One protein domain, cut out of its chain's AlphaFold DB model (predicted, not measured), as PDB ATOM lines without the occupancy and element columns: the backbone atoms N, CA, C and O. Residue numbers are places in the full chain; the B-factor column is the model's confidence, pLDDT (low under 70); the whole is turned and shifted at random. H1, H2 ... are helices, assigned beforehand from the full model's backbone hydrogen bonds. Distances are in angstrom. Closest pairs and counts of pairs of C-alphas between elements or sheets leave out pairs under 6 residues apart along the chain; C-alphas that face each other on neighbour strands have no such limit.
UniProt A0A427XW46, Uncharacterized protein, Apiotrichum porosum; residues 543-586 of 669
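AT A GLANCE: This is residues 543 to 586 of the 669 residues of an uncharacterized protein of Apiotrichum porosum (UniProt A0A427XW46). What is the main picture? It is mostly loops with little regular structure: helix H2 sits at one end, a short helix H1 lies towards the other, and residues 574 to 586 lead from H2 back to H1's end. What is it made of? The printed part has 44 residues with two named helices, H1 then H2, and no named strand; the class is all helix, with 12 residues in named elements. It is only just compact, close to loose, with a radius of gyration of the C-alphas of 10.8 A, and spans 27 by 22 by 18 A.

IN THESE COORDINATES: Where is the longest helix? H2 is residues 566 to 573, 10.2 A long, from C-alpha 566 at (25.118, -3.987, -33.883). Where is the other? H1 is residues 554 to 557, 5.5 A long, from C-alpha 554 at (17.908, 7.235, -46.833).

HOW THE PARTS SIT: Do the helices meet? H2 and H1 are apart, joined by a short link of 8 residues. Are their backbones paired? In H2 every O i to N i+4 pair is within hydrogen-bond range; H1 is too short for one, but its one O i to N i+3 pair is within range.

THE WHOLE: How large is it? The two C-alphas farthest apart, of Val 567 and Ser 584, are 28.2 A apart. Is anything cut or uncertain? The printed part has no cut, and residue 578 is under pLDDT 70.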
ATOM      1  N   ARG A 543      27.254   8.692 -44.054       91.69
ATOM      2  CA  ARG A 543      28.530   8.571 -44.768       91.69
ATOM      3  C   ARG A 543      29.006   9.940 -45.271       91.69
ATOM      4  O   ARG A 543      28.178  10.775 -45.655       91.69
ATOM      5  N   PRO A 544      30.333  10.161 -45.365       88.06
ATOM      6  CA  PRO A 544      30.893  11.314 -46.064       88.06
ATOM      7  C   PRO A 544      30.322  11.438 -47.480       88.06
ATOM      8  O   PRO A 544      30.166  10.427 -48.174       88.06
ATOM      9  N   ALA A 545      30.050  12.671 -47.919       84.25
ATOM     10  CA  ALA A 545      29.366  12.950 -49.186       84.25
ATOM     11  C   ALA A 545      29.996  12.255 -50.411       84.25
ATOM     12  O   ALA A 545      29.281  11.782 -51.289       84.25
ATOM     13  N   THR A 546      31.321  12.097 -50.415       83.69
ATOM     14  CA  THR A 546      32.118  11.424 -51.458       83.69
ATOM     15  C   THR A 546      31.845   9.925 -51.630       83.69
ATOM     16  O   THR A 546      32.320   9.328 -52.592       83.69
ATOM     17  N   SER A 547      31.114   9.302 -50.702       81.19
ATOM     18  CA  SER A 547      30.816   7.861 -50.687       81.19
ATOM     19  C   SER A 547      29.316   7.549 -50.725       81.19
ATOM     20  O   SER A 547      28.905   6.412 -50.479       81.19
ATOM     21  N   ARG A 548      28.493   8.564 -51.013       77.19
ATOM     22  CA  ARG A 548      27.041   8.428 -51.123       77.19
ATOM     23  C   ARG A 548      26.681   7.692 -52.423       77.19
ATOM     24  O   ARG A 548      27.185   8.073 -53.480       77.19
ATOM     25  N   PRO A 549      25.847   6.639 -52.375       81.00
ATOM     26  CA  PRO A 549      25.334   6.015 -53.588       81.00
ATOM     27  C   PRO A 549      24.411   6.990 -54.334       81.00
ATOM     28  O   PRO A 549      23.749   7.825 -53.724       81.00
ATOM     29  N   LEU A 550      24.370   6.871 -55.663       75.94
ATOM     30  CA  LEU A 550      23.490   7.679 -56.521       75.94
ATOM     31  C   LEU A 550      22.035   7.183 -56.530       75.94
ATOM     32  O   LEU A 550      21.157   7.891 -57.010       75.94
ATOM     33  N   VAL A 551      21.789   5.958 -56.052       78.25
ATOM     34  CA  VAL A 551      20.481   5.294 -56.089       78.25
ATOM     35  C   VAL A 551      20.262   4.543 -54.776       78.25
ATOM     36  O   VAL A 551      21.070   3.689 -54.404       78.25
ATOM     37  N   GLY A 552      19.156   4.852 -54.100       78.12
ATOM     38  CA  GLY A 552      18.715   4.223 -52.855       78.12
ATOM     39  C   GLY A 552      18.073   5.234 -51.904       78.12
ATOM     40  O   GLY A 552      18.476   6.392 -51.879       78.12
ATOM     41  N   GLY A 553      17.097   4.797 -51.104       90.94
ATOM     42  CA  GLY A 553      16.509   5.616 -50.036       90.94
ATOM     43  C   GLY A 553      17.515   5.969 -48.931       90.94
ATOM     44  O   GLY A 553      18.687   5.569 -48.977       90.94
ATOM     45  N   TRP A 554      17.059   6.686 -47.902       94.94
ATOM     46  CA  TRP A 554      17.908   7.235 -46.833       94.94
ATOM     47  C   TRP A 554      18.812   6.196 -46.150       94.94
ATOM     48  O   TRP A 554      19.969   6.487 -45.847       94.94
ATOM     49  N   MET A 555      18.350   4.949 -46.018       95.25
ATOM     50  CA  MET A 555      19.134   3.834 -45.470       95.25
ATOM     51  C   MET A 555      20.477   3.609 -46.187       95.25
ATOM     52  O   MET A 555      21.442   3.139 -45.585       95.25
ATOM     53  N   SER A 556      20.566   3.941 -47.478       93.19
ATOM     54  CA  SER A 556      21.779   3.763 -48.285       93.19
ATOM     55  C   SER A 556      22.893   4.774 -47.949       93.19
ATOM     56  O   SER A 556      24.070   4.519 -48.226       93.19
ATOM     57  N   TYR A 557      22.536   5.878 -47.281       93.38
ATOM     58  CA  TYR A 557      23.434   6.950 -46.851       93.38
ATOM     59  C   TYR A 557      24.030   6.715 -45.452       93.38
ATOM     60  O   TYR A 557      24.952   7.435 -45.064       93.38
ATOM     61  N   LEU A 558      23.544   5.724 -44.694       94.88
ATOM     62  CA  LEU A 558      23.962   5.453 -43.312       94.88
ATOM     63  C   LEU A 558      25.428   5.015 -43.205       94.88
ATOM     64  O   LEU A 558      25.933   4.285 -44.057       94.88
ATOM     65  N   CYS A 559      26.127   5.411 -42.139       94.06
ATOM     66  CA  CYS A 559      27.553   5.122 -41.958       94.06
ATOM     67  C   CYS A 559      27.860   3.617 -41.784       94.06
ATOM     68  O   CYS A 559      28.948   3.165 -42.156       94.06
ATOM     69  N   TRP A 560      26.886   2.821 -41.331       94.62
ATOM     70  CA  TRP A 560      26.925   1.353 -41.345       94.62
ATOM     71  C   TRP A 560      26.267   0.752 -42.603       94.62
ATOM     72  O   TRP A 560      25.782   1.458 -43.486       94.62
ATOM     73  N   ASN A 561      26.308  -0.571 -42.738       91.75
ATOM     74  CA  ASN A 561      25.594  -1.322 -43.775       91.75
ATOM     75  C   ASN A 561      24.450  -2.117 -43.129       91.75
ATOM     76  O   ASN A 561      24.612  -2.643 -42.035       91.75
ATOM     77  N   LYS A 562      23.318  -2.272 -43.822       91.44
ATOM     78  CA  LYS A 562      22.164  -3.064 -43.363       91.44
ATOM     79  C   LYS A 562      22.489  -4.533 -43.032       91.44
ATOM     80  O   LYS A 562      21.777  -5.161 -42.258       91.44
ATOM     81  N   ALA A 563      23.580  -5.064 -43.590       93.31
ATOM     82  CA  ALA A 563      24.100  -6.402 -43.297       93.31
ATOM     83  C   ALA A 563      25.073  -6.470 -42.093       93.31
ATOM     84  O   ALA A 563      25.520  -7.559 -41.739       93.31
ATOM     85  N   GLU A 564      25.452  -5.339 -41.488       94.94
ATOM     86  CA  GLU A 564      26.378  -5.304 -40.348       94.94
ATOM     87  C   GLU A 564      25.651  -5.537 -39.019       94.94
ATOM     88  O   GLU A 564      24.532  -5.065 -38.798       94.94
ATOM     89  N   ASP A 565      26.311  -6.254 -38.105       94.62
ATOM     90  CA  ASP A 565      25.803  -6.425 -36.750       94.62
ATOM     91  C   ASP A 565      25.862  -5.121 -35.932       94.62
ATOM     92  O   ASP A 565      26.505  -4.131 -36.300       94.62
ATOM     93  N   TRP A 566      25.171  -5.129 -34.791       94.00
ATOM     94  CA  TRP A 566      25.118  -3.987 -33.883       94.00
ATOM     95  C   TRP A 566      26.499  -3.567 -33.348       94.00
ATOM     96  O   TRP A 566      26.728  -2.383 -33.104       94.00
ATOM     97  N   VAL A 567      27.443  -4.497 -33.186       93.19
ATOM     98  CA  VAL A 567      28.776  -4.192 -32.644       93.19
ATOM     99  C   VAL A 567      29.580  -3.387 -33.666       93.19
ATOM    100  O   VAL A 567      30.172  -2.365 -33.328       93.19
ATOM    101  N   LEU A 568      29.543  -3.778 -34.940       94.19
ATOM    102  CA  LEU A 568      30.175  -3.024 -36.023       94.19
ATOM    103  C   LEU A 568      29.476  -1.680 -36.285       94.19
ATOM    104  O   LEU A 568      30.156  -0.671 -36.483       94.19
ATOM    105  N   ALA A 569      28.140  -1.638 -36.246       95.19
ATOM    106  CA  ALA A 569      27.383  -0.399 -36.433       95.19
ATOM    107  C   ALA A 569      27.638   0.619 -35.305       95.19
ATOM    108  O   ALA A 569      27.912   1.791 -35.576       95.19
ATOM    109  N   SER A 570      27.630   0.175 -34.044       94.81
ATOM    110  CA  SER A 570      27.913   1.030 -32.884       94.81
ATOM    111  C   SER A 570      29.358   1.541 -32.862       94.81
ATOM    112  O   SER A 570      29.574   2.720 -32.583       94.81
ATOM    113  N   LEU A 571      30.346   0.724 -33.253       94.00
ATOM    114  CA  LEU A 571      31.739   1.172 -33.418       94.00
ATOM    115  C   LEU A 571      31.882   2.277 -34.478       94.00
ATOM    116  O   LEU A 571      32.668   3.207 -34.291       94.00
ATOM    117  N   LYS A 572      31.113   2.213 -35.572       94.12
ATOM    118  CA  LYS A 572      31.091   3.268 -36.598       94.12
ATOM    119  C   LYS A 572      30.415   4.544 -36.101       94.12
ATOM    120  O   LYS A 572      30.988   5.618 -36.274       94.12
ATOM    121  N   LEU A 573      29.271   4.429 -35.422       93.06
ATOM    122  CA  LEU A 573      28.577   5.551 -34.773       93.06
ATOM    123  C   LEU A 573      29.428   6.250 -33.700       93.06
ATOM    124  O   LEU A 573      29.316   7.461 -33.518       93.06
ATOM    125  N   ALA A 574      30.284   5.501 -33.000       93.00
ATOM    126  CA  ALA A 574      31.228   6.027 -32.016       93.00
ATOM    127  C   ALA A 574      32.495   6.645 -32.643       93.00
ATOM    128  O   ALA A 574      33.262   7.317 -31.947       93.00
ATOM    129  N   SER A 575      32.752   6.425 -33.938       91.00
ATOM    130  CA  SER A 575      33.932   6.979 -34.599       91.00
ATOM    131  C   SER A 575      33.817   8.505 -34.721       91.00
ATOM    132  O   SER A 575      32.808   9.038 -35.172       91.00
ATOM    133  N   LYS A 576      34.868   9.232 -34.318       73.31
ATOM    134  CA  LYS A 576      34.891  10.710 -34.254       73.31
ATOM    135  C   LYS A 576      34.925  11.419 -35.619       73.31
ATOM    136  O   LYS A 576      35.316  12.579 -35.684       73.31
ATOM    137  N   ASN A 577      34.544  10.748 -36.699       73.50
ATOM    138  CA  ASN A 577      34.413  11.373 -38.006       73.50
ATOM    139  C   ASN A 577      32.989  11.935 -38.106       73.50
ATOM    140  O   ASN A 577      32.076  11.149 -38.369       73.50
ATOM    141  N   PRO A 578      32.750  13.247 -37.891       68.44
ATOM    142  CA  PRO A 578      31.453  13.815 -38.221       68.44
ATOM    143  C   PRO A 578      31.216  13.562 -39.710       68.44
ATOM    144  O   PRO A 578      32.016  13.975 -40.555       68.44
ATOM    145  N   GLY A 579      30.144  12.838 -40.034       71.06
ATOM    146  CA  GLY A 579      29.709  12.713 -41.417       71.06
ATOM    147  C   GLY A 579      29.422  14.098 -41.988       71.06
ATOM    148  O   GLY A 579      29.195  15.062 -41.253       71.06
ATOM    149  N   THR A 580      29.423  14.228 -43.311       78.19
ATOM    150  CA  THR A 580      28.889  15.453 -43.912       78.19
ATOM    151  C   THR A 580      27.407  15.524 -43.534       78.19
ATOM    152  O   THR A 580      26.702  14.555 -43.850       78.19
ATOM    153  N   PRO A 581      26.917  16.598 -42.877       83.94
ATOM    154  CA  PRO A 581      25.497  16.720 -42.575       83.94
ATOM    155  C   PRO A 581      24.692  16.540 -43.862       83.94
ATOM    156  O   PRO A 581      25.115  16.936 -44.954       83.94
ATOM    157  N   TRP A 582      23.563  15.854 -43.757       88.19
ATOM    158  CA  TRP A 582      22.633  15.724 -44.862       88.19
ATOM    159  C   TRP A 582      21.477  16.678 -44.581       88.19
ATOM    160  O   TRP A 582      20.727  16.471 -43.640       88.19
ATOM    161  N   THR A 583      21.396  17.751 -45.363       86.19
ATOM    162  CA  THR A 583      20.429  18.853 -45.205       86.19
ATOM    163  C   THR A 583      19.151  18.660 -46.025       86.19
ATOM    164  O   THR A 583      18.335  19.565 -46.126       86.19
ATOM    165  N   SER A 584      19.012  17.512 -46.688       90.94
ATOM    166  CA  SER A 584      17.872  17.152 -47.537       90.94
ATOM    167  C   SER A 584      17.415  15.732 -47.214       90.94
ATOM    168  O   SER A 584      17.289  14.878 -48.091       90.94
ATOM    169  N   GLN A 585      17.265  15.462 -45.917       93.50
ATOM    170  CA  GLN A 585      16.733  14.197 -45.429       93.50
ATOM    171  C   GLN A 585      15.232  14.118 -45.752       93.50
ATOM    172  O   GLN A 585      14.550  15.142 -45.683       93.50
ATOM    173  N   PRO A 586      14.697  12.936 -46.099       95.19
ATOM    174  CA  PRO A 586      13.289  12.775 -46.449       95.19
ATOM    175  C   PRO A 586      12.420  12.707 -45.181       95.19
ATOM    176  O   PRO A 586      11.870  11.660 -44.841       95.19
TER     177      PRO A 586